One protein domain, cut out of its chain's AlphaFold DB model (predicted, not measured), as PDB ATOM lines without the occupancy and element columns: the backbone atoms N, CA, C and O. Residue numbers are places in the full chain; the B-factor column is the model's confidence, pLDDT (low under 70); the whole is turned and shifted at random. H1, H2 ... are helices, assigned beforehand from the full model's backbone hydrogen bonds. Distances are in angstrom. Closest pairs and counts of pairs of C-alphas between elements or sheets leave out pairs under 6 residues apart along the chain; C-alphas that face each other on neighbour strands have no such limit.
ATOM      1  N   GLU A  89     236.269 275.923 166.197       95.94
ATOM      2  CA  GLU A  89     235.716 277.212 165.773       95.94
ATOM      3  C   GLU A  89     236.692 278.331 166.125       95.94
ATOM      4  O   GLU A  89     237.168 279.037 165.235       95.94
ATOM      5  N   ASN A  90     237.082 278.421 167.398       96.19
ATOM      6  CA  ASN A  90     238.033 279.424 167.863       96.19
ATOM      7  C   ASN A  90     239.409 279.260 167.194       96.19
ATOM      8  O   ASN A  90     240.064 280.244 166.855       96.19
ATOM      9  N   TRP A  91     239.878 278.028 166.963       96.62
ATOM     10  CA  TRP A  91     241.121 277.808 166.215       96.62
ATOM     11  C   TRP A  91     241.030 278.355 164.783       96.62
ATOM     12  O   TRP A  91     241.915 279.102 164.358       96.62
ATOM     13  N   ALA A  92     239.950 278.038 164.060       97.19
ATOM     14  CA  ALA A  92     239.742 278.522 162.698       97.19
ATOM     15  C   ALA A  92     239.618 280.055 162.653       97.19
ATOM     16  O   ALA A  92     240.234 280.692 161.797       97.19
ATOM     17  N   GLU A  93     238.895 280.657 163.601       97.00
ATOM     18  CA  GLU A  93     238.784 282.113 163.729       97.00
ATOM     19  C   GLU A  93     240.160 282.765 163.904       97.00
ATOM     20  O   GLU A  93     240.521 283.687 163.164       97.00
ATOM     21  N   ASN A  94     240.957 282.260 164.847       97.38
ATOM     22  CA  ASN A  94     242.278 282.802 165.147       97.38
ATOM     23  C   ASN A  94     243.228 282.710 163.952       97.38
ATOM     24  O   ASN A  94     243.946 283.673 163.664       97.38
ATOM     25  N   GLU A  95     243.223 281.594 163.221       97.56
ATOM     26  CA  GLU A  95     244.041 281.462 162.016       97.56
ATOM     27  C   GLU A  95     243.583 282.427 160.912       97.56
ATOM     28  O   GLU A  95     244.419 283.109 160.318       97.56
ATOM     29  N   LEU A  96     242.276 282.597 160.687       97.62
ATOM     30  CA  LEU A  96     241.763 283.572 159.714       97.62
ATOM     31  C   LEU A  96     242.108 285.022 160.099       97.62
ATOM     32  O   LEU A  96     242.466 285.830 159.235       97.62
ATOM     33  N   LEU A  97     242.038 285.374 161.385       97.50
ATOM     34  CA  LEU A  97     242.451 286.689 161.888       97.50
ATOM     35  C   LEU A  97     243.959 286.913 161.727       97.50
ATOM     36  O   LEU A  97     244.388 287.991 161.302       97.50
ATOM     37  N   LYS A  98     244.770 285.889 162.000       97.50
ATOM     38  CA  LYS A  98     246.222 285.914 161.785       97.50
ATOM     39  C   LYS A  98     246.566 286.101 160.309       97.50
ATOM     40  O   LYS A  98     247.421 286.931 160.005       97.50
ATOM     41  N   MET A  99     245.870 285.412 159.399       97.88
ATOM     42  CA  MET A  99     246.014 285.622 157.954       97.88
ATOM     43  C   MET A  99     245.736 287.079 157.575       97.88
ATOM     44  O   MET A  99     246.548 287.689 156.888       97.88
ATOM     45  N   LYS A 100     244.634 287.670 158.056       97.00
ATOM     46  CA  LYS A 100     244.312 289.085 157.788       97.00
ATOM     47  C   LYS A 100     245.411 290.028 158.273       97.00
ATOM     48  O   LYS A 100     245.788 290.947 157.551       97.00
ATOM     49  N   ARG A 101     245.937 289.809 159.482       97.56
ATOM     50  CA  ARG A 101     247.002 290.647 160.052       97.56
ATOM     51  C   ARG A 101     248.276 290.587 159.211       97.56
ATOM     52  O   ARG A 101     248.750 291.628 158.774       97.56
ATOM     53  N   ILE A 102     248.780 289.381 158.946       97.62
ATOM     54  CA  ILE A 102     250.012 289.184 158.167       97.62
ATOM     55  C   ILE A 102     249.825 289.695 156.732       97.62
ATOM     56  O   ILE A 102     250.736 290.285 156.157       97.62
ATOM     57  N   ALA A 103     248.625 289.548 156.161       97.44
ATOM     58  CA  ALA A 103     248.339 290.069 154.833       97.44
ATOM     59  C   ALA A 103     248.513 291.595 154.747       97.44
ATOM     60  O   ALA A 103     249.043 292.099 153.764       97.44
ATOM     61  N   ARG A 104     248.118 292.339 155.785       96.00
ATOM     62  CA  ARG A 104     248.286 293.803 155.826       96.00
ATOM     63  C   ARG A 104     249.749 294.228 155.923       96.00
ATOM     64  O   ARG A 104     250.122 295.245 155.348       96.00
ATOM     65  N   GLU A 105     250.576 293.453 156.615       96.62
ATOM     66  CA  GLU A 105     252.023 293.696 156.683       96.62
ATOM     67  C   GLU A 105     252.661 293.530 155.297       96.62
ATOM     68  O   GLU A 105     253.387 294.412 154.832       96.62
ATOM     69  N   TRP A 106     252.310 292.453 154.587       97.50
ATOM     70  CA  TRP A 106     252.739 292.252 153.202       97.50
ATOM     71  C   TRP A 106     252.203 293.312 152.248       97.50
ATOM     72  O   TRP A 106     252.897 293.693 151.307       97.50
ATOM     73  N   ASP A 107     250.998 293.816 152.494       95.69
ATOM     74  CA  ASP A 107     250.401 294.860 151.668       95.69
ATOM     75  C   ASP A 107     251.179 296.173 151.778       95.69
ATOM     76  O   ASP A 107     251.486 296.810 150.772       95.69
ATOM     77  N   SER A 108     251.592 296.524 152.999       95.50
ATOM     78  CA  SER A 108     252.487 297.655 153.245       95.50
ATOM     79  C   SER A 108     253.823 297.476 152.520       95.50
ATOM     80  O   SER A 108     254.315 298.411 151.889       95.50
ATOM     81  N   ALA A 109     254.407 296.274 152.568       95.38
ATOM     82  CA  ALA A 109     255.657 295.978 151.869       95.38
ATOM     83  C   ALA A 109     255.506 296.108 150.342       95.38
ATOM     84  O   ALA A 109     256.346 296.722 149.680       95.38
ATOM     85  N   LEU A 110     254.401 295.606 149.784       95.25
ATOM     86  CA  LEU A 110     254.087 295.729 148.363       95.25
ATOM     87  C   LEU A 110     253.886 297.196 147.953       95.25
ATOM     88  O   LEU A 110     254.388 297.617 146.914       95.25
ATOM     89  N   LEU A 111     253.221 298.001 148.785       94.19
ATOM     90  CA  LEU A 111     253.064 299.438 148.550       94.19
ATOM     91  C   LEU A 111     254.414 300.170 148.547       94.19
ATOM     92  O   LEU A 111     254.650 301.028 147.695       94.19
ATOM     93  N   HIS A 112     255.325 299.822 149.458       93.00
ATOM     94  CA  HIS A 112     256.682 300.369 149.443       93.00
ATOM     95  C   HIS A 112     257.427 300.018 148.154       93.00
ATOM     96  O   HIS A 112     258.084 300.890 147.583       93.00
ATOM     97  N   LEU A 113     257.270 298.789 147.656       93.44
ATOM     98  CA  LEU A 113     257.831 298.389 146.369       93.44
ATOM     99  C   LEU A 113     257.237 299.200 145.205       93.44
ATOM    100  O   LEU A 113     257.995 299.725 144.391       93.44
ATOM    101  N   ARG A 114     255.910 299.387 145.154       94.44
ATOM    102  CA  ARG A 114     255.256 300.245 144.141       94.44
ATOM    103  C   ARG A 114     255.843 301.656 144.148       94.44
ATOM    104  O   ARG A 114     256.233 302.177 143.107       94.44
ATOM    105  N   ASN A 115     255.988 302.250 145.331       92.44
ATOM    106  CA  ASN A 115     256.572 303.582 145.481       92.44
ATOM    107  C   ASN A 115     258.042 303.633 145.040       92.44
ATOM    108  O   ASN A 115     258.461 304.614 144.426       92.44
ATOM    109  N   ALA A 116     258.822 302.585 145.315       91.62
ATOM    110  CA  ALA A 116     260.200 302.483 144.846       91.62
ATOM    111  C   ALA A 116     260.272 302.407 143.312       91.62
ATOM    112  O   ALA A 116     261.100 303.091 142.713       91.62
ATOM    113  N   ILE A 117     259.377 301.652 142.672       92.88
ATOM    114  CA  ILE A 117     259.272 301.578 141.207       92.88
ATOM    115  C   ILE A 117     258.934 302.956 140.626       92.88
ATOM    116  O   ILE A 117     259.616 303.418 139.712       92.88
ATOM    117  N   ILE A 118     257.940 303.653 141.190       92.19
ATOM    118  CA  ILE A 118     257.547 305.005 140.756       92.19
ATOM    119  C   ILE A 118     258.715 305.986 140.891       92.19
ATOM    120  O   ILE A 118     258.987 306.758 139.971       92.19
ATOM    121  N   LYS A 119     259.415 305.960 142.031       89.69
ATOM    122  CA  LYS A 119     260.546 306.854 142.312       89.69
ATOM    123  C   LYS A 119     261.696 306.657 141.325       89.69
ATOM    124  O   LYS A 119     262.344 307.633 140.963       89.69
ATOM    125  N   ASN A 120     261.936 305.422 140.895       89.44
ATOM    126  CA  ASN A 120     262.981 305.097 139.925       89.44
ATOM    127  C   ASN A 120     262.449 305.031 138.482       89.44
ATOM    128  O   ASN A 120     263.063 304.417 137.611       89.44
ATOM    129  N   SER A 121     261.298 305.656 138.203       88.62
ATOM    130  CA  SER A 121     260.732 305.762 136.851       88.62
ATOM    131  C   SER A 121     260.574 304.410 136.140       88.62
ATOM    132  O   SER A 121     260.794 304.299 134.933       88.62
ATOM    133  N   GLY A 122     260.216 303.366 136.891       88.44
ATOM    134  CA  GLY A 122     259.989 302.022 136.358       88.44
ATOM    135  C   GLY A 122     261.255 301.218 136.056       88.44
ATOM    136  O   GLY A 122     261.156 300.166 135.430       88.44
ATOM    137  N   ARG A 123     262.445 301.690 136.449       87.62
ATOM    138  CA  ARG A 123     263.721 301.030 136.137       87.62
ATOM    139  C   ARG A 123     264.591 300.892 137.376       87.62
ATOM    140  O   ARG A 123     264.627 301.781 138.213       87.62
ATOM    141  N   PHE A 124     265.314 299.785 137.467       86.62
ATOM    142  CA  PHE A 124     266.362 299.593 138.461       86.62
ATOM    143  C   PHE A 124     267.651 299.253 137.726       86.62
ATOM    144  O   PHE A 124     267.681 298.301 136.947       86.62
ATOM    145  N   ASP A 125     268.696 300.033 137.974       84.25
ATOM    146  CA  ASP A 125     270.028 299.757 137.456       84.25
ATOM    147  C   ASP A 125     270.779 298.909 138.482       84.25
ATOM    148  O   ASP A 125     270.984 299.334 139.619       84.25
ATOM    149  N   ILE A 126     271.163 297.697 138.082       81.75
ATOM    150  CA  ILE A 126     271.832 296.725 138.950       81.75
ATOM    151  C   ILE A 126     273.195 296.351 138.376       81.75
ATOM    152  O   ILE A 126     273.368 296.227 137.162       81.75
ATOM    153  N   THR A 127     274.174 296.149 139.256       81.88
ATOM    154  CA  THR A 127     275.515 295.694 138.866       81.88
ATOM    155  C   THR A 127     275.669 294.214 139.191       81.88
ATOM    156  O   THR A 127     275.475 293.800 140.330       81.88
ATOM    157  N   VAL A 128     276.052 293.411 138.196       80.56
ATOM    158  CA  VAL A 128     276.224 291.955 138.342       80.56
ATOM    159  C   VAL A 128     277.643 291.517 137.996       80.56
ATOM    160  O   VAL A 128     278.324 292.140 137.178       80.56
ATOM    161  N   LYS A 129     278.100 290.413 138.598       83.25
ATOM    162  CA  LYS A 129     279.370 289.779 138.217       83.25
ATOM    163  C   LYS A 129     279.213 289.066 136.874       83.25
ATOM    164  O   LYS A 129     278.222 288.372 136.647       83.25
ATOM    165  N   TYR A 130     280.202 289.209 135.993       86.19
ATOM    166  CA  TYR A 130     280.112 288.677 134.628       86.19
ATOM    167  C   TYR A 130     279.948 287.147 134.592       86.19
ATOM    168  O   TYR A 130     279.221 286.632 133.750       86.19
ATOM    169  N   ASP A 131     280.583 286.408 135.504       86.44
ATOM    170  CA  ASP A 131     280.508 284.947 135.548       86.44
ATOM    171  C   ASP A 131     279.138 284.453 136.037       86.44
ATOM    172  O   ASP A 131     278.641 283.441 135.545       86.44
ATOM    173  N   HIS A 132     278.492 285.192 136.942       84.69
ATOM    174  CA  HIS A 132     277.111 284.941 137.363       84.69
ATOM    175  C   HIS A 132     276.124 285.202 136.217       84.69
ATOM    176  O   HIS A 132     275.225 284.399 135.984       84.69
ATOM    177  N   LEU A 133     276.334 286.282 135.457       84.69
ATOM    178  CA  LEU A 133     275.534 286.601 134.273       84.69
ATOM    179  C   LEU A 133     275.652 285.518 133.191       84.69
ATOM    180  O   LEU A 133     274.647 285.095 132.627       84.69
ATOM    181  N   VAL A 134     276.869 285.035 132.923       85.44
ATOM    182  CA  VAL A 134     277.104 283.953 131.954       85.44
ATOM    183  C   VAL A 134     276.431 282.651 132.399       85.44
ATOM    184  O   VAL A 134     275.780 282.007 131.580       85.44
ATOM    185  N   LYS A 135     276.536 282.279 133.683       84.62
ATOM    186  CA  LYS A 135     275.854 281.095 134.237       84.62
ATOM    187  C   LYS A 135     274.338 281.211 134.152       84.62
ATOM    188  O   LYS A 135     273.698 280.267 133.719       84.62
ATOM    189  N   TYR A 136     273.768 282.371 134.475       85.06
ATOM    190  CA  TYR A 136     272.332 282.608 134.326       85.06
ATOM    191  C   TYR A 136     271.848 282.352 132.894       85.06
ATOM    192  O   TYR A 136     270.855 281.661 132.698       85.06
ATOM    193  N   PHE A 137     272.561 282.852 131.882       84.94
ATOM    194  CA  PHE A 137     272.185 282.599 130.488       84.94
ATOM    195  C   PHE A 137     272.408 281.148 130.040       84.94
ATOM    196  O   PHE A 137     271.783 280.721 129.071       84.94
ATOM    197  N   TYR A 138     273.284 280.400 130.714       86.12
ATOM    198  CA  TYR A 138     273.539 278.990 130.421       86.12
ATOM    199  C   TYR A 138     272.532 278.056 131.115       86.12
ATOM    200  O   TYR A 138     271.915 277.225 130.453       86.12
ATOM    201  N   ASP A 139     272.336 278.222 132.424       85.81
ATOM    202  CA  ASP A 139     271.528 277.346 133.282       85.81
ATOM    203  C   ASP A 139     270.073 277.826 133.445       85.81
ATOM    204  O   ASP A 139     269.211 277.072 133.894       85.81
ATOM    205  N   GLY A 140     269.782 279.090 133.119       76.06
ATOM    206  CA  GLY A 140     268.489 279.740 133.371       76.06
ATOM    207  C   GLY A 140     268.239 280.103 134.840       76.06
ATOM    208  O   GLY A 140     267.173 280.630 135.167       76.06
ATOM    209  N   ASP A 141     269.195 279.830 135.730       75.50
ATOM    210  CA  ASP A 141     269.051 280.030 137.170       75.50
ATOM    211  C   ASP A 141     269.411 281.461 137.596       75.50
ATOM    212  O   ASP A 141     270.573 281.878 137.579       75.50
ATOM    213  N   ALA A 142     268.388 282.225 137.982       69.56
ATOM    214  CA  ALA A 142     268.529 283.601 138.447       69.56
ATOM    215  C   ALA A 142     268.968 283.708 139.916       69.56
ATOM    216  O   ALA A 142     269.337 284.804 140.341       69.56
ATOM    217  N   ASP A 143     268.946 282.622 140.699       69.00
ATOM    218  CA  ASP A 143     269.209 282.689 142.142       69.00
ATOM    219  C   ASP A 143     270.628 283.170 142.466       69.00
ATOM    220  O   ASP A 143     270.834 283.789 143.510       69.00
ATOM    221  N   ASN A 144     271.573 282.962 141.544       66.81
ATOM    222  CA  ASN A 144     272.958 283.413 141.667       66.81
ATOM    223  C   ASN A 144     273.279 284.661 140.829       66.81
ATOM    224  O   ASN A 144     274.393 285.171 140.925       66.81
ATOM    225  N   LEU A 145     272.352 285.167 140.003       70.56
ATOM    226  CA  LEU A 145     272.630 286.257 139.053       70.56
ATOM    227  C   LEU A 145     273.057 287.550 139.761       70.56
ATOM    228  O   LEU A 145     273.892 288.301 139.256       70.56
ATOM    229  N   ILE A 146     272.498 287.800 140.940       64.25
ATOM    230  CA  ILE A 146     272.668 289.046 141.678       64.25
ATOM    231  C   ILE A 146     273.193 288.681 143.064       64.25
ATOM    232  O   ILE A 146     272.639 287.812 143.737       64.25
ATOM    233  N   ALA A 147     274.307 289.295 143.468       59.50
ATOM    234  CA  ALA A 147     274.836 289.104 144.812       59.50
ATOM    235  C   ALA A 147     273.804 289.596 145.841       59.50
ATOM    236  O   ALA A 147     273.191 290.642 145.645       59.50
ATOM    237  N   LEU A 148     273.636 288.856 146.942       54.47
ATOM    238  CA  LEU A 148     272.683 289.166 148.022       54.47
ATOM    239  C   LEU A 148     272.908 290.540 148.684       54.47
ATOM    240  O   LEU A 148     272.026 291.010 149.397       54.47
ATOM    241  N   ASP A 149     274.052 291.175 148.419       57.34
ATOM    242  CA  ASP A 149     274.431 292.485 148.951       57.34
ATOM    243  C   ASP A 149     273.784 293.668 148.191       57.34
ATOM    244  O   ASP A 149     273.995 294.817 148.569       57.34
ATOM    245  N   ASP A 150     273.011 293.422 147.119       65.25
ATOM    246  CA  ASP A 150     272.159 294.450 146.502       65.25
ATOM    247  C   ASP A 150     270.811 294.535 147.238       65.25
ATOM    248  O   ASP A 150     269.925 293.684 147.082       65.25
ATOM    249  N   ASP A 151     270.660 295.586 148.047       75.81
ATOM    250  CA  ASP A 151     269.476 295.824 148.875       75.81
ATOM    251  C   ASP A 151     268.175 295.860 148.057       75.81
ATOM    252  O   ASP A 151     267.127 295.430 148.540       75.81
ATOM    253  N   ILE A 152     268.192 296.355 146.815       79.94
ATOM    254  CA  ILE A 152     266.969 296.536 146.020       79.94
ATOM    255  C   ILE A 152     266.450 295.181 145.557       79.94
ATOM    256  O   ILE A 152     265.272 294.858 145.743       79.94
ATOM    257  N   VAL A 153     267.328 294.365 144.983       78.88
ATOM    258  CA  VAL A 153     266.954 293.059 144.435       78.88
ATOM    259  C   VAL A 153     266.567 292.098 145.550       78.88
ATOM    260  O   VAL A 153     265.548 291.408 145.435       78.88
ATOM    261  N   SER A 154     267.324 292.091 146.649       80.19
ATOM    262  CA  SER A 154     267.006 291.294 147.835       80.19
ATOM    263  C   SER A 154     265.637 291.667 148.412       80.19
ATOM    264  O   SER A 154     264.842 290.777 148.726       80.19
ATOM    265  N   ASN A 155     265.300 292.960 148.459       86.25
ATOM    266  CA  ASN A 155     263.982 293.423 148.898       86.25
ATOM    267  C   ASN A 155     262.857 292.983 147.949       86.25
ATOM    268  O   ASN A 155     261.845 292.452 148.410       86.25
ATOM    269  N   ILE A 156     263.031 293.139 146.631       89.19
ATOM    270  CA  ILE A 156     262.040 292.692 145.636       89.19
ATOM    271  C   ILE A 156     261.804 291.185 145.766       89.19
ATOM    272  O   ILE A 156     260.659 290.744 145.898       89.19
ATOM    273  N   LYS A 157     262.881 290.390 145.785       86.25
ATOM    274  CA  LYS A 157     262.812 288.933 145.944       86.25
ATOM    275  C   LYS A 157     262.106 288.560 147.244       86.25
ATOM    276  O   LYS A 157     261.205 287.722 147.221       86.25
ATOM    277  N   GLY A 158     262.480 289.196 148.354       88.81
ATOM    278  CA  GLY A 158     261.891 288.968 149.671       88.81
ATOM    279  C   GLY A 158     260.382 289.199 149.687       88.81
ATOM    280  O   GLY A 158     259.644 288.361 150.201       88.81
ATOM    281  N   ILE A 159     259.910 290.278 149.057       92.88
ATOM    282  CA  ILE A 159     258.479 290.594 148.954       92.88
ATOM    283  C   ILE A 159     257.752 289.567 148.083       92.88
ATOM    284  O   ILE A 159     256.762 288.981 148.517       92.88
ATOM    285  N   VAL A 160     258.243 289.302 146.869       92.12
ATOM    286  CA  VAL A 160     257.564 288.409 145.914       92.12
ATOM    287  C   VAL A 160     257.511 286.972 146.439       92.12
ATOM    288  O   VAL A 160     256.447 286.348 146.466       92.12
ATOM    289  N   VAL A 161     258.651 286.439 146.887       91.06
ATOM    290  CA  VAL A 161     258.741 285.075 147.428       91.06
ATOM    291  C   VAL A 161     258.012 284.977 148.767       91.06
ATOM    292  O   VAL A 161     257.314 283.991 149.006       91.06
ATOM    293  N   GLY A 162     258.117 286.004 149.614       93.88
ATOM    294  CA  GLY A 162     257.419 286.085 150.895       93.88
ATOM    295  C   GLY A 162     255.903 286.009 150.737       93.88
ATOM    296  O   GLY A 162     255.273 285.145 151.347       93.88
ATOM    297  N   ILE A 163     255.327 286.826 149.847       96.06
ATOM    298  CA  ILE A 163     253.891 286.795 149.534       96.06
ATOM    299  C   ILE A 163     253.494 285.433 148.958       96.06
ATOM    300  O   ILE A 163     252.511 284.846 149.409       96.06
ATOM    301  N   LYS A 164     254.262 284.887 148.005       94.31
ATOM    302  CA  LYS A 164     253.979 283.569 147.411       94.31
ATOM    303  C   LYS A 164     253.915 282.465 148.470       94.31
ATOM    304  O   LYS A 164     252.964 281.684 148.482       94.31
ATOM    305  N   ASN A 165     254.907 282.409 149.356       95.56
ATOM    306  CA  ASN A 165     254.967 281.414 150.425       95.56
ATOM    307  C   ASN A 165     253.826 281.611 151.427       95.56
ATOM    308  O   ASN A 165     253.157 280.646 151.785       95.56
ATOM    309  N   PHE A 166     253.556 282.859 151.819       97.50
ATOM    310  CA  PHE A 166     252.448 283.200 152.705       97.50
ATOM    311  C   PHE A 166     251.093 282.756 152.136       97.50
ATOM    312  O   PHE A 166     250.336 282.086 152.833       97.50
ATOM    313  N   MET A 167     250.807 283.044 150.860       95.75
ATOM    314  CA  MET A 167     249.582 282.570 150.206       95.75
ATOM    315  C   MET A 167     249.493 281.039 150.207       95.75
ATOM    316  O   MET A 167     248.419 280.491 150.450       95.75
ATOM    317  N   GLY A 168     250.613 280.350 149.963       95.31
ATOM    318  CA  GLY A 168     250.684 278.890 150.035       95.31
ATOM    319  C   GLY A 168     250.301 278.350 151.414       95.31
ATOM    320  O   GLY A 168     249.503 277.420 151.505       95.31
ATOM    321  N   GLU A 169     250.811 278.960 152.484       96.25
ATOM    322  CA  GLU A 169     250.446 278.601 153.859       96.25
ATOM    323  C   GLU A 169     248.971 278.911 154.162       96.25
ATOM    324  O   GLU A 169     248.275 278.063 154.716       96.25
ATOM    325  N   CYS A 170     248.440 280.060 153.721       97.06
ATOM    326  CA  CYS A 170     247.016 280.372 153.878       97.06
ATOM    327  C   CYS A 170     246.114 279.322 153.218       97.06
ATOM    328  O   CYS A 170     245.122 278.911 153.816       97.06
ATOM    329  N   LEU A 171     246.454 278.876 152.004       96.06
ATOM    330  CA  LEU A 171     245.687 277.852 151.288       96.06
ATOM    331  C   LEU A 171     245.737 276.495 152.003       96.06
ATOM    332  O   LEU A 171     244.709 275.828 152.102       96.06
ATOM    333  N   LYS A 172     246.897 276.104 152.549       96.38
ATOM    334  CA  LYS A 172     247.017 274.885 153.367       96.38
ATOM    335  C   LYS A 172     246.126 274.965 154.602       96.38
ATOM    336  O   LYS A 172     245.329 274.059 154.828       96.38
ATOM    337  N   THR A 173     246.193 276.056 155.359       97.44
ATOM    338  CA  THR A 173     245.351 276.231 156.550       97.44
ATOM    339  C   THR A 173     243.866 276.249 156.190       97.44
ATOM    340  O   THR A 173     243.072 275.585 156.852       97.44
ATOM    341  N   LEU A 174     243.485 276.934 155.107       97.06
ATOM    342  CA  LEU A 174     242.097 276.967 154.640       97.06
ATOM    343  C   LEU A 174     241.591 275.571 154.255       97.06
ATOM    344  O   LEU A 174     240.457 275.233 154.576       97.06
ATOM    345  N   SER A 175     242.439 274.733 153.649       96.75
ATOM    346  CA  SER A 175     242.086 273.344 153.325       96.75
ATOM    347  C   SER A 175     241.789 272.503 154.573       96.75
ATOM    348  O   SER A 175     240.885 271.668 154.557       96.75
ATOM    349  N   VAL A 176     242.488 272.766 155.684       97.56
ATOM    350  CA  VAL A 176     242.214 272.128 156.982       97.56
ATOM    351  C   VAL A 176     240.901 272.639 157.573       97.56
ATOM    352  O   VAL A 176     240.115 271.837 158.069       97.56
ATOM    353  N   ILE A 177     240.626 273.944 157.487       97.62
ATOM    354  CA  ILE A 177     239.346 274.525 157.930       97.62
ATOM    355  C   ILE A 177     238.182 273.934 157.124       97.62
ATOM    356  O   ILE A 177     237.176 273.533 157.703       97.62
ATOM    357  N   GLU A 178     238.323 273.813 155.803       97.00
ATOM    358  CA  GLU A 178     237.316 273.194 154.937       97.00
ATOM    359  C   GLU A 178     237.113 271.709 155.275       97.00
ATOM    360  O   GLU A 178     235.981 271.216 155.293       97.00
ATOM    361  N   TRP A 179     238.193 270.989 155.588       97.38
ATOM    362  CA  TRP A 179     238.105 269.611 156.061       97.38
ATOM    363  C   TRP A 179     237.345 269.512 157.389       97.38
ATOM    364  O   TRP A 179     236.446 268.682 157.509       97.38
ATOM    365  N   LEU A 180     237.641 270.389 158.357       96.69
ATOM    366  CA  LEU A 180     236.931 270.457 159.639       96.69
ATOM    367  C   LEU A 180     235.451 270.810 159.457       96.69
ATOM    368  O   LEU A 180     234.603 270.184 160.085       96.69
ATOM    369  N   TYR A 181     235.137 271.746 158.561       96.75
ATOM    370  CA  TYR A 181     233.765 272.118 158.208       96.75
ATOM    371  C   TYR A 181     232.964 270.918 157.677       96.75
ATOM    372  O   TYR A 181     231.824 270.699 158.082       96.75
ATOM    373  N   LYS A 182     233.577 270.093 156.815       95.56
ATOM    374  CA  LYS A 182     232.953 268.872 156.276       95.56
ATOM    375  C   LYS A 182     232.847 267.754 157.313       95.56
ATOM    376  O   LYS A 182     231.841 267.051 157.345       95.56
ATOM    377  N   ALA A 183     233.884 267.571 158.129       94.75
ATOM    378  CA  ALA A 183     233.943 266.516 159.139       94.75
ATOM    379  C   ALA A 183     233.011 266.787 160.332       94.75
ATOM    380  O   ALA A 183     232.503 265.843 160.934       94.75
ATOM    381  N   TYR A 184     232.757 268.060 160.651       94.31
ATOM    382  CA  TYR A 184     231.927 268.484 161.780       94.31
ATOM    383  C   TYR A 184     230.872 269.521 161.348       94.31
ATOM    384  O   TYR A 184     231.003 270.710 161.662       94.31
ATOM    385  N   PRO A 185     229.797 269.092 160.657       92.62
ATOM    386  CA  PRO A 185     228.739 269.999 160.218       92.62
ATOM    387  C   PRO A 185     228.130 270.788 161.386       92.62
ATOM    388  O   PRO A 185     227.772 270.212 162.414       92.62
ATOM    389  N   GLY A 186     228.009 272.108 161.223       91.69
ATOM    390  CA  GLY A 186     227.426 273.016 162.220       91.69
ATOM    391  C   GLY A 186     228.389 273.536 163.294       91.69
ATOM    392  O   GLY A 186     227.971 274.363 164.097       91.69
ATOM    393  N   TYR A 187     229.654 273.094 163.312       92.56
ATOM    394  CA  TYR A 187     230.668 273.598 164.252       92.56
ATOM    395  C   TYR A 187     231.499 274.760 163.697       92.56
ATOM    396  O   TYR A 187     232.021 275.556 164.463       92.56
ATOM    397  N   ILE A 188     231.660 274.838 162.375       95.69
ATOM    398  CA  ILE A 188     232.412 275.905 161.709       95.69
ATOM    399  C   ILE A 188     231.418 276.779 160.931       95.69
ATOM    400  O   ILE A 188     230.661 276.236 160.124       95.69
ATOM    401  N   PRO A 189     231.411 278.110 161.127       94.88
ATOM    402  CA  PRO A 189     230.565 279.015 160.354       94.88
ATOM    403  C   PRO A 189     230.859 278.977 158.846       94.88
ATOM    404  O   PRO A 189     232.019 278.941 158.434       94.88
ATOM    405  N   ASP A 190     229.825 279.110 158.008       91.50
ATOM    406  CA  ASP A 190     229.944 279.072 156.535       91.50
ATOM    407  C   ASP A 190     230.925 280.112 155.962       91.50
ATOM    408  O   ASP A 190     231.497 279.929 154.893       91.50
ATOM    409  N   GLY A 191     231.152 281.226 156.663       90.44
ATOM    410  CA  GLY A 191     232.094 282.257 156.221       90.44
ATOM    411  C   GLY A 191     233.572 281.868 156.357       90.44
ATOM    412  O   GLY A 191     234.421 282.521 155.751       90.44
ATOM    413  N   TYR A 192     233.901 280.839 157.145       95.00
ATOM    414  CA  TYR A 192     235.289 280.510 157.499       95.00
ATOM    415  C   TYR A 192     236.019 279.715 156.411       95.00
ATOM    416  O   TYR A 192     237.246 279.688 156.385       95.00
ATOM    417  N   ILE A 193     235.282 279.115 155.474       93.88
ATOM    418  CA  ILE A 193     235.843 278.369 154.337       93.88
ATOM    419  C   ILE A 193     236.293 279.274 153.180       93.88
ATOM    420  O   ILE A 193     236.766 278.792 152.152       93.88
ATOM    421  N   LEU A 194     236.152 280.595 153.321       93.44
ATOM    422  CA  LEU A 194     236.554 281.563 152.308       93.44
ATOM    423  C   LEU A 194     237.875 282.229 152.680       93.44
ATOM    424  O   LEU A 194     238.066 282.705 153.799       93.44
ATOM    425  N   LEU A 195     238.764 282.355 151.692       93.50
ATOM    426  CA  LEU A 195     240.007 283.092 151.873       93.50
ATOM    427  C   LEU A 195     239.700 284.568 152.209       93.50
ATOM    428  O   LEU A 195     238.927 285.211 151.478       93.50
ATOM    429  N   PRO A 196     240.308 285.143 153.268       94.56
ATOM    430  CA  PRO A 196     240.080 286.535 153.631       94.56
ATOM    431  C   PRO A 196     240.320 287.496 152.462       94.56
ATOM    432  O   PRO A 196     241.209 287.287 151.633       94.56
ATOM    433  N   VAL A 197     239.526 288.568 152.396       94.25
ATOM    434  CA  VAL A 197     239.620 289.580 151.328       94.25
ATOM    435  C   VAL A 197     241.019 290.196 151.271       94.25
ATOM    436  O   VAL A 197     241.559 290.340 150.179       94.25
ATOM    437  N   ASP A 198     241.629 290.481 152.426       94.62
ATOM    438  CA  ASP A 198     242.985 291.030 152.531       94.62
ATOM    439  C   ASP A 198     244.013 290.125 151.816       94.62
ATOM    440  O   ASP A 198     244.824 290.609 151.028       94.62
ATOM    441  N   VAL A 199     243.926 288.802 152.018       94.94
ATOM    442  CA  VAL A 199     244.829 287.815 151.394       94.94
ATOM    443  C   VAL A 199     244.569 287.698 149.891       94.94
ATOM    444  O   VAL A 199     245.512 287.677 149.107       94.94
ATOM    445  N   ARG A 200     243.297 287.659 149.463       93.19
ATOM    446  CA  ARG A 200     242.951 287.643 148.029       93.19
ATOM    447  C   ARG A 200     243.479 288.882 147.308       93.19
ATOM    448  O   ARG A 200     244.048 288.763 146.229       93.19
ATOM    449  N   GLY A 201     243.329 290.048 147.935       93.50
ATOM    450  CA  GLY A 201     243.799 291.319 147.392       93.50
ATOM    451  C   GLY A 201     245.311 291.361 147.173       93.50
ATOM    452  O   GLY A 201     245.748 291.937 146.181       93.50
ATOM    453  N   LEU A 202     246.103 290.718 148.041       94.19
ATOM    454  CA  LEU A 202     247.554 290.614 147.849       94.19
ATOM    455  C   LEU A 202     247.919 289.894 146.554       94.19
ATOM    456  O   LEU A 202     248.779 290.368 145.817       94.19
ATOM    457  N   GLY A 203     247.263 288.764 146.280       89.31
ATOM    458  CA  GLY A 203     247.496 287.999 145.057       89.31
ATOM    459  C   GLY A 203     247.197 288.831 143.812       89.31
ATOM    460  O   GLY A 203     248.023 288.890 142.903       89.31
ATOM    461  N   THR A 204     246.062 289.535 143.810       92.25
ATOM    462  CA  THR A 204     245.679 290.441 142.718       92.25
ATOM    463  C   THR A 204     246.707 291.552 142.516       92.25
ATOM    464  O   THR A 204     247.206 291.705 141.407       92.25
ATOM    465  N   ARG A 205     247.086 292.279 143.574       93.44
ATOM    466  CA  ARG A 205     248.037 293.399 143.468       93.44
ATOM    467  C   ARG A 205     249.437 292.952 143.055       93.44
ATOM    468  O   ARG A 205     250.105 293.642 142.292       93.44
ATOM    469  N   LEU A 206     249.889 291.787 143.525       93.88
ATOM    470  CA  LEU A 206     251.159 291.219 143.080       93.88
ATOM    471  C   LEU A 206     251.109 290.862 141.587       93.88
ATOM    472  O   LEU A 206     252.059 291.154 140.866       93.88
ATOM    473  N   MET A 207     250.005 290.277 141.109       91.62
ATOM    474  CA  MET A 207     249.818 289.998 139.680       91.62
ATOM    475  C   MET A 207     249.775 291.278 138.842       91.62
ATOM    476  O   MET A 207     250.431 291.334 137.806       91.62
ATOM    477  N   GLU A 208     249.053 292.308 139.287       93.00
ATOM    478  CA  GLU A 208     249.029 293.619 138.626       93.00
ATOM    479  C   GLU A 208     250.446 294.178 138.481       93.00
ATOM    480  O   GLU A 208     250.851 294.558 137.386       93.00
ATOM    481  N   LEU A 209     251.246 294.118 139.548       92.19
ATOM    482  CA  LEU A 209     252.632 294.574 139.511       92.19
ATOM    483  C   LEU A 209     253.506 293.761 138.540       92.19
ATOM    484  O   LEU A 209     254.366 294.330 137.874       92.19
ATOM    485  N   MET A 210     253.283 292.448 138.437       89.56
ATOM    486  CA  MET A 210     254.028 291.567 137.527       89.56
ATOM    487  C   MET A 210     253.689 291.792 136.047       89.56
ATOM    488  O   MET A 210     254.567 291.646 135.200       89.56
ATOM    489  N   TYR A 211     252.430 292.105 135.730       89.81
ATOM    490  CA  TYR A 211     251.948 292.228 134.347       89.81
ATOM    491  C   TYR A 211     251.824 293.672 133.847       89.81
ATOM    492  O   TYR A 211     251.552 293.882 132.665       89.81
ATOM    493  N   GLY A 212     252.055 294.654 134.716       85.50
ATOM    494  CA  GLY A 212     251.970 296.074 134.399       85.50
ATOM    495  C   GLY A 212     250.854 296.745 135.189       85.50
ATOM    496  O   GLY A 212     249.683 296.698 134.812       85.50
ATOM    497  N   ASP A 213     251.243 297.405 136.275       91.44
ATOM    498  CA  ASP A 213     250.347 298.153 137.149       91.44
ATOM    499  C   ASP A 213     250.030 299.516 136.515       91.44
ATOM    500  O   ASP A 213     250.886 300.396 136.401       91.44
TER     501      ASP A 213
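Overview. This is residues 89 to 213 of the 392 residues of an uncharacterized protein of Bacteroides salyersiae (UniProt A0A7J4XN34). Two long helices, H3 and H1, run side by side in opposite directions, and the shorter H5 packs along them to complete a three-helix, up-and-down bundle. Little H4 packs near one end of the long pair, while H2 lies beyond the other end, touching no helix. The printed part has 125 residues with five named helices, H1 to H5 in chain order, and no named strand; the class is all helix. It is loose, with a radius of gyration of the C-alphas of 18.9 A, and elongated, spanning 61 by 32 by 24 A.

Along the chain. H3, residues 151 to 183, measures 47.2 A from first to last C-alpha. H1, residues 89 to 119, measures 45.2 A, beginning at C-alpha 89 (235.716, 277.212, 165.773). H5, residues 197 to 211, measures 21.2 A, ending at C-alpha 211 (251.948, 292.228, 134.347). H4 is residues 190 to 193, and H2 residues 130 to 139.

Arrangement. H3 and H1 touch, closest at the C-alphas of Ile 177 and Ala 92, 6.2 A apart, at a shallow tilt of 22 degrees, opposite ways. H5 touches H1 at Val 199 and Ala 103, whose C-alphas are closest at 5.4 A, at a shallow tilt of 29 degrees, the same way. Residues 160 to 167 of H3 touch H5, with C-alphas 167 and 199 closest at 7.2 A, at a steep tilt of 40 degrees, opposite ways. Residues 174 to 181 of H3 touch H4, with C-alphas 178 and 193 closest at 5.4 A. H2 is apart from H4 and H5. In H1, H2, H3 and H5 every O i to N i+4 pair is within hydrogen-bond range; H4 is too short for one.

Size, cuts and confidence. The C-alphas of Tyr 130 and Gly 186 are farthest apart, at 61.5 A. The printed part has no cut. The link from H2 to H3 is long. Mean pLDDT of the printed part is 89.9; residues 142 to 144 and 146 to 150 are under 70.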